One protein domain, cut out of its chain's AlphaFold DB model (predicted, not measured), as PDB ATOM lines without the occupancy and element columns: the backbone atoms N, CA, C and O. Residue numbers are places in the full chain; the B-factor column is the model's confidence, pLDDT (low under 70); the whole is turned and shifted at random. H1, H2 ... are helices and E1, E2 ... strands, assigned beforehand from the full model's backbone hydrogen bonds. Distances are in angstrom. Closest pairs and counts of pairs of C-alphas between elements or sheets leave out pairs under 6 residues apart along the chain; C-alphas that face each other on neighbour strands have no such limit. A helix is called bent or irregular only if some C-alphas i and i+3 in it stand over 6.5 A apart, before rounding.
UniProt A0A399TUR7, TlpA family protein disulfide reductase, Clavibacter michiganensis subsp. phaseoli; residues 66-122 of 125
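What this domain is: This is residues 66 to 122 of the 125 residues of the protein "TlpA family protein disulfide reductase" of Clavibacter michiganensis subsp. phaseoli (UniProt A0A399TUR7). Two parallel strands, E2 and E3, lie side by side in the middle, with the long helix H2 over one face and E1 and short H1 off the other. The 57 printed residues hold E1, H1, E2, H2 and E3 in that order, class mixed. The whole is only just compact, close to loose: radius of gyration of the C-alphas 12.2 A, spans 32 by 26 by 16 A.

How they stand to each other: E1, residues 73 to 75, pairs with no named strand. H1, residues 76 to 79, follows. E2, residues 84 to 89, and E3, residues 116 to 121, are parallel neighbours at 21 degrees; N 87 and O 118 are 3.0 A apart, within hydrogen-bond range. With H2, residues 94 to 109, between them along the chain, they form a strand-helix-strand unit with a right-handed crossover. The closest C-alphas of H2 and E3, Ser 107 and Phe 117, are 6.4 A apart. H2 has 10 of 12 O i to N i+4 pairs within range; H1 is too short for any.

Where its parts are: C-alpha 73 begins E1 at (-28.166, -45.914, 35.328); C-alpha 121 ends E3 at (-25.530, -38.839, 48.352). H2, 24.2 A long, is irregular, with C-alphas 98 and 101 7.1 A apart.

The domain as a whole: The printed part has no cut and no long link; no printed residue is under 70 in pLDDT.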
ATOM      1  N   GLY A  66     -27.805 -40.177  36.875       93.94
ATOM      2  CA  GLY A  66     -26.811 -40.737  37.779       93.94
ATOM      3  C   GLY A  66     -26.858 -42.254  37.834       93.94
ATOM      4  O   GLY A  66     -27.687 -42.887  37.185       93.94
ATOM      5  N   THR A  67     -25.979 -42.808  38.656       95.81
ATOM      6  CA  THR A  67     -25.858 -44.247  38.876       95.81
ATOM      7  C   THR A  67     -26.311 -44.567  40.295       95.81
ATOM      8  O   THR A  67     -25.868 -43.934  41.257       95.81
ATOM      9  N   LEU A  68     -27.212 -45.533  40.442       95.12
ATOM     10  CA  LEU A  68     -27.620 -46.052  41.743       95.12
ATOM     11  C   LEU A  68     -26.492 -46.873  42.382       95.12
ATOM     12  O   LEU A  68     -25.559 -47.320  41.718       95.12
ATOM     13  N   SER A  69     -26.607 -47.137  43.683       92.56
ATOM     14  CA  SER A  69     -25.626 -47.933  44.438       92.56
ATOM     15  C   SER A  69     -25.462 -49.373  43.935       92.56
ATOM     16  O   SER A  69     -24.484 -50.031  44.275       92.56
ATOM     17  N   ASP A  70     -26.419 -49.878  43.155       95.00
ATOM     18  CA  ASP A  70     -26.361 -51.194  42.510       95.00
ATOM     19  C   ASP A  70     -25.780 -51.158  41.080       95.00
ATOM     20  O   ASP A  70     -25.690 -52.200  40.431       95.00
ATOM     21  N   GLY A  71     -25.358 -49.984  40.595       96.06
ATOM     22  CA  GLY A  71     -24.814 -49.783  39.249       96.06
ATOM     23  C   GLY A  71     -25.859 -49.461  38.177       96.06
ATOM     24  O   GLY A  71     -25.496 -49.307  37.013       96.06
ATOM     25  N   THR A  72     -27.143 -49.361  38.530       97.75
ATOM     26  CA  THR A  72     -28.206 -49.009  37.579       97.75
ATOM     27  C   THR A  72     -28.114 -47.541  37.176       97.75
ATOM     28  O   THR A  72     -28.132 -46.655  38.029       97.75
ATOM     29  N   GLU A  73     -28.073 -47.270  35.874       97.88
ATOM     30  CA  GLU A  73     -28.166 -45.914  35.328       97.88
ATOM     31  C   GLU A  73     -29.614 -45.415  35.355       97.88
ATOM     32  O   GLU A  73     -30.532 -46.126  34.941       97.88
ATOM     33  N   ILE A  74     -29.809 -44.179  35.807       97.12
ATOM     34  CA  ILE A  74     -31.113 -43.520  35.899       97.12
ATOM     35  C   ILE A  74     -31.071 -42.104  35.332       97.12
ATOM     36  O   ILE A  74     -30.036 -41.432  35.294       97.12
ATOM     37  N   THR A  75     -32.242 -41.610  34.950       97.25
ATOM     38  CA  THR A  75     -32.466 -40.247  34.479       97.25
ATOM     39  C   THR A  75     -33.735 -39.661  35.087       97.25
ATOM     40  O   THR A  75     -34.638 -40.367  35.522       97.25
ATOM     41  N   SER A  76     -33.860 -38.336  35.053       95.12
ATOM     42  CA  SER A  76     -35.080 -37.639  35.475       95.12
ATOM     43  C   SER A  76     -36.340 -38.071  34.712       95.12
ATOM     44  O   SER A  76     -37.445 -37.896  35.227       95.12
ATOM     45  N   ALA A  77     -36.194 -38.655  33.513       95.56
ATOM     46  CA  ALA A  77     -37.302 -39.184  32.725       95.56
ATOM     47  C   ALA A  77     -37.995 -40.367  33.422       95.56
ATOM     48  O   ALA A  77     -39.220 -40.464  33.357       95.56
ATOM     49  N   ASP A  78     -37.240 -41.186  34.159       94.94
ATOM     50  CA  ASP A  78     -37.737 -42.375  34.868       94.94
ATOM     51  C   ASP A  78     -38.694 -42.027  36.024       94.94
ATOM     52  O   ASP A  78     -39.441 -42.873  36.514       94.94
ATOM     53  N   TYR A  79     -38.702 -40.756  36.433       94.44
ATOM     54  CA  TYR A  79     -39.492 -40.229  37.545       94.44
ATOM     55  C   TYR A  79     -40.658 -39.336  37.088       94.44
ATOM     56  O   TYR A  79     -41.496 -38.928  37.902       94.44
ATOM     57  N   ARG A  80     -40.752 -39.012  35.789       92.75
ATOM     58  CA  ARG A  80     -41.817 -38.144  35.257       92.75
ATOM     59  C   ARG A  80     -43.194 -38.782  35.471       92.75
ATOM     60  O   ARG A  80     -43.369 -39.989  35.357       92.75
ATOM     61  N   GLY A  81     -44.191 -37.947  35.765       91.88
ATOM     62  CA  GLY A  81     -45.570 -38.392  36.006       91.88
ATOM     63  C   GLY A  81     -45.837 -38.927  37.417       91.88
ATOM     64  O   GLY A  81     -46.991 -39.176  37.749       91.88
ATOM     65  N   SER A  82     -44.807 -39.035  38.260       93.06
ATOM     66  CA  SER A  82     -44.941 -39.337  39.685       93.06
ATOM     67  C   SER A  82     -44.556 -38.129  40.537       93.06
ATOM     68  O   SER A  82     -43.727 -37.306  40.137       93.06
ATOM     69  N   VAL A  83     -45.136 -38.021  41.732       94.25
ATOM     70  CA  VAL A  83     -44.563 -37.152  42.765       94.25
ATOM     71  C   VAL A  83     -43.254 -37.797  43.207       94.25
ATOM     72  O   VAL A  83     -43.242 -38.959  43.610       94.25
ATOM     73  N   THR A  84     -42.151 -37.058  43.099       95.06
ATOM     74  CA  THR A  84     -40.821 -37.544  43.472       95.06
ATOM     75  C   THR A  84     -40.223 -36.659  44.554       95.06
ATOM     76  O   THR A  84     -40.093 -35.449  44.370       95.06
ATOM     77  N   VAL A  85     -39.841 -37.278  45.667       95.50
ATOM     78  CA  VAL A  85     -39.117 -36.660  46.775       95.50
ATOM     79  C   VAL A  85     -37.625 -36.903  46.569       95.50
ATOM     80  O   VAL A  85     -37.170 -38.047  46.550       95.50
ATOM     81  N   LEU A  86     -36.864 -35.819  46.414       94.38
ATOM     82  CA  LEU A  86     -35.404 -35.854  46.363       94.38
ATOM     83  C   LEU A  86     -34.849 -35.495  47.742       94.38
ATOM     84  O   LEU A  86     -35.061 -34.380  48.217       94.38
ATOM     85  N   ASN A  87     -34.133 -36.420  48.377       94.56
ATOM     86  CA  ASN A  87     -33.464 -36.186  49.656       94.56
ATOM     87  C   ASN A  87     -31.952 -36.086  49.435       94.56
ATOM     88  O   ASN A  87     -31.332 -37.038  48.972       94.56
ATOM     89  N   PHE A  88     -31.353 -34.941  49.756       93.56
ATOM     90  CA  PHE A  88     -29.911 -34.722  49.623       93.56
ATOM     91  C   PHE A  88     -29.228 -34.960  50.965       93.56
ATOM     92  O   PHE A  88     -29.536 -34.280  51.942       93.56
ATOM     93  N   TRP A  89     -28.289 -35.902  51.011       93.69
ATOM     94  CA  TRP A  89     -27.697 -36.356  52.268       93.69
ATOM     95  C   TRP A  89     -26.224 -36.762  52.115       93.69
ATOM     96  O   TRP A  89     -25.641 -36.698  51.026       93.69
ATOM     97  N   TYR A  90     -25.612 -37.131  53.240       92.75
ATOM     98  CA  TYR A  90     -24.324 -37.824  53.337       92.75
ATOM     99  C   TYR A  90     -24.247 -38.573  54.687       92.75
ATOM    100  O   TYR A  90     -24.983 -38.248  55.623       92.75
ATOM    101  N   ALA A  91     -23.392 -39.585  54.809       90.25
ATOM    102  CA  ALA A  91     -23.352 -40.546  55.914       90.25
ATOM    103  C   ALA A  91     -23.103 -39.905  57.287       90.25
ATOM    104  O   ALA A  91     -23.713 -40.294  58.284       90.25
ATOM    105  N   GLU A  92     -22.246 -38.887  57.339       89.75
ATOM    106  CA  GLU A  92     -21.926 -38.152  58.566       89.75
ATOM    107  C   GLU A  92     -22.752 -36.865  58.719       89.75
ATOM    108  O   GLU A  92     -22.319 -35.912  59.361       89.75
ATOM    109  N   CYS A  93     -23.935 -36.796  58.103       89.31
ATOM    110  CA  CYS A  93     -24.891 -35.710  58.295       89.31
ATOM    111  C   CYS A  93     -25.754 -36.001  59.534       89.31
ATOM    112  O   CYS A  93     -26.648 -36.853  59.461       89.31
ATOM    113  N   PRO A  94     -25.545 -35.322  60.684       87.94
ATOM    114  CA  PRO A  94     -26.323 -35.605  61.886       87.94
ATOM    115  C   PRO A  94     -27.845 -35.441  61.711       87.94
ATOM    116  O   PRO A  94     -28.555 -36.355  62.131       87.94
ATOM    117  N   PRO A  95     -28.374 -34.366  61.084       87.62
ATOM    118  CA  PRO A  95     -29.819 -34.235  60.902       87.62
ATOM    119  C   PRO A  95     -30.373 -35.284  59.930       87.62
ATOM    120  O   PRO A  95     -31.402 -35.878  60.234       87.62
ATOM    121  N   CYS A  96     -29.645 -35.619  58.856       92.00
ATOM    122  CA  CYS A  96     -30.061 -36.647  57.895       92.00
ATOM    123  C   CYS A  96     -30.263 -38.022  58.565       92.00
ATOM    124  O   CYS A  96     -31.186 -38.769  58.255       92.00
ATOM    125  N   ARG A  97     -29.414 -38.370  59.543       92.12
ATOM    126  CA  ARG A  97     -29.559 -39.620  60.309       92.12
ATOM    127  C   ARG A  97     -30.769 -39.616  61.241       92.12
ATOM    128  O   ARG A  97     -31.317 -40.682  61.513       92.12
ATOM    129  N   LEU A  98     -31.145 -38.451  61.766       91.50
ATOM    130  CA  LEU A  98     -32.312 -38.313  62.634       91.50
ATOM    131  C   LEU A  98     -33.617 -38.441  61.836       91.50
ATOM    132  O   LEU A  98     -34.529 -39.113  62.312       91.50
ATOM    133  N   GLU A  99     -33.678 -37.867  60.630       92.25
ATOM    134  CA  GLU A  99     -34.863 -37.903  59.752       92.25
ATOM    135  C   GLU A  99     -35.034 -39.223  58.982       92.25
ATOM    136  O   GLU A  99     -36.135 -39.522  58.528       92.25
ATOM    137  N   ALA A 100     -33.979 -40.034  58.829       95.06
ATOM    138  CA  ALA A 100     -33.990 -41.206  57.944       95.06
ATOM    139  C   ALA A 100     -35.149 -42.184  58.215       95.06
ATOM    140  O   ALA A 100     -35.761 -42.695  57.279       95.06
ATOM    141  N   LYS A 101     -35.482 -42.417  59.491       95.69
ATOM    142  CA  LYS A 101     -36.611 -43.280  59.881       95.69
ATOM    143  C   LYS A 101     -37.967 -42.694  59.462       95.69
ATOM    144  O   LYS A 101     -38.869 -43.443  59.106       95.69
ATOM    145  N   ASP A 102     -38.098 -41.369  59.498       96.56
ATOM    146  CA  ASP A 102     -39.341 -40.669  59.184       96.56
ATOM    147  C   ASP A 102     -39.522 -40.618  57.658       96.56
ATOM    148  O   ASP A 102     -40.617 -40.855  57.154       96.56
ATOM    149  N   LEU A 103     -38.426 -40.434  56.908       96.50
ATOM    150  CA  LEU A 103     -38.408 -40.572  55.448       96.50
ATOM    151  C   LEU A 103     -38.749 -41.993  54.992       96.50
ATOM    152  O   LEU A 103     -39.503 -42.158  54.034       96.50
ATOM    153  N   GLN A 104     -38.225 -43.017  55.674       96.81
ATOM    154  CA  GLN A 104     -38.589 -44.404  55.391       96.81
ATOM    155  C   GLN A 104     -40.089 -44.631  55.612       96.81
ATOM    156  O   GLN A 104     -40.756 -45.157  54.725       96.81
ATOM    157  N   ALA A 105     -40.623 -44.195  56.756       97.88
ATOM    158  CA  ALA A 105     -42.044 -44.334  57.060       97.88
ATOM    159  C   ALA A 105     -42.926 -43.636  56.008       97.88
ATOM    160  O   ALA A 105     -43.867 -44.243  55.505       97.88
ATOM    161  N   ALA A 106     -42.578 -42.409  55.600       97.62
ATOM    162  CA  ALA A 106     -43.298 -41.684  54.551       97.62
ATOM    163  C   ALA A 106     -43.215 -42.380  53.179       97.62
ATOM    164  O   ALA A 106     -44.193 -42.413  52.431       97.62
ATOM    165  N   SER A 107     -42.059 -42.964  52.843       97.38
ATOM    166  CA  SER A 107     -41.898 -43.748  51.616       97.38
ATOM    167  C   SER A 107     -42.772 -45.002  51.617       97.38
ATOM    168  O   SER A 107     -43.293 -45.372  50.568       97.38
ATOM    169  N   GLU A 108     -42.909 -45.674  52.759       98.00
ATOM    170  CA  GLU A 108     -43.761 -46.856  52.902       98.00
ATOM    171  C   GLU A 108     -45.250 -46.479  52.851       98.00
ATOM    172  O   GLU A 108     -46.023 -47.134  52.150       98.00
ATOM    173  N   GLU A 109     -45.638 -45.391  53.522       98.12
ATOM    174  CA  GLU A 109     -47.009 -44.872  53.549       98.12
ATOM    175  C   GLU A 109     -47.519 -44.504  52.148       98.12
ATOM    176  O   GLU A 109     -48.612 -44.912  51.756       98.12
ATOM    177  N   HIS A 110     -46.702 -43.804  51.357       97.75
ATOM    178  CA  HIS A 110     -47.090 -43.317  50.030       97.75
ATOM    179  C   HIS A 110     -46.703 -44.242  48.868       97.75
ATOM    180  O   HIS A 110     -46.854 -43.880  47.695       97.75
ATOM    181  N   ALA A 111     -46.233 -45.459  49.159       95.50
ATOM    182  CA  ALA A 111     -45.867 -46.423  48.125       95.50
ATOM    183  C   ALA A 111     -47.065 -46.790  47.229       95.50
ATOM    184  O   ALA A 111     -46.917 -46.912  46.011       95.50
ATOM    185  N   ALA A 112     -48.260 -46.930  47.820       96.62
ATOM    186  CA  ALA A 112     -49.494 -47.248  47.096       96.62
ATOM    187  C   ALA A 112     -49.984 -46.091  46.205       96.62
ATOM    188  O   ALA A 112     -50.596 -46.338  45.166       96.62
ATOM    189  N   ASP A 113     -49.651 -44.848  46.568       96.50
ATOM    190  CA  ASP A 113     -49.950 -43.639  45.788       96.50
ATOM    191  C   ASP A 113     -48.971 -43.445  44.615       96.50
ATOM    192  O   ASP A 113     -49.116 -42.528  43.804       96.50
ATOM    193  N   GLY A 114     -47.952 -44.305  44.512       95.19
ATOM    194  CA  GLY A 114     -46.936 -44.249  43.466       95.19
ATOM    195  C   GLY A 114     -45.884 -43.156  43.669       95.19
ATOM    196  O   GLY A 114     -45.134 -42.875  42.730       95.19
ATOM    197  N   VAL A 115     -45.799 -42.559  44.865       97.44
ATOM    198  CA  VAL A 115     -44.764 -41.572  45.204       97.44
ATOM    199  C   VAL A 115     -43.392 -42.243  45.192       97.44
ATOM    200  O   VAL A 115     -43.223 -43.375  45.649       97.44
ATOM    201  N   LYS A 116     -42.397 -41.550  44.639       95.62
ATOM    202  CA  LYS A 116     -41.017 -42.032  44.543       95.62
ATOM    203  C   LYS A 116     -40.117 -41.254  45.489       95.62
ATOM    204  O   LYS A 116     -40.211 -40.035  45.563       95.62
ATOM    205  N   PHE A 117     -39.214 -41.952  46.164       96.56
ATOM    206  CA  PHE A 117     -38.180 -41.354  47.003       96.56
ATOM    207  C   PHE A 117     -36.813 -41.679  46.402       96.56
ATOM    208  O   PHE A 117     -36.517 -42.842  46.127       96.56
ATOM    209  N   LEU A 118     -35.991 -40.654  46.176       95.44
ATOM    210  CA  LEU A 118     -34.631 -40.788  45.660       95.44
ATOM    211  C   LEU A 118     -33.657 -40.055  46.587       95.44
ATOM    212  O   LEU A 118     -33.705 -38.832  46.729       95.44
ATOM    213  N   GLY A 119     -32.767 -40.824  47.215       95.00
ATOM    214  CA  GLY A 119     -31.674 -40.300  48.027       95.00
ATOM    215  C   GLY A 119     -30.463 -39.951  47.163       95.00
ATOM    216  O   GLY A 119     -29.928 -40.807  46.464       95.00
ATOM    217  N   VAL A 120     -29.999 -38.709  47.248       94.75
ATOM    218  CA  VAL A 120     -28.825 -38.187  46.547       94.75
ATOM    219  C   VAL A 120     -27.692 -38.023  47.555       94.75
ATOM    220  O   VAL A 120     -27.671 -37.069  48.335       94.75
ATOM    221  N   ASN A 121     -26.741 -38.959  47.544       93.69
ATOM    222  CA  ASN A 121     -25.530 -38.839  48.352       93.69
ATOM    223  C   ASN A 121     -24.564 -37.852  47.679       93.69
ATOM    224  O   ASN A 121     -24.117 -38.060  46.551       93.69
ATOM    225  N   THR A 122     -24.270 -36.771  48.397       91.31
ATOM    226  CA  THR A 122     -23.505 -35.615  47.909       91.31
ATOM    227  C   THR A 122     -22.003 -35.689  48.196       91.31
ATOM    228  O   THR A 122     -21.280 -34.776  47.794       91.31
TER     229      THR A 122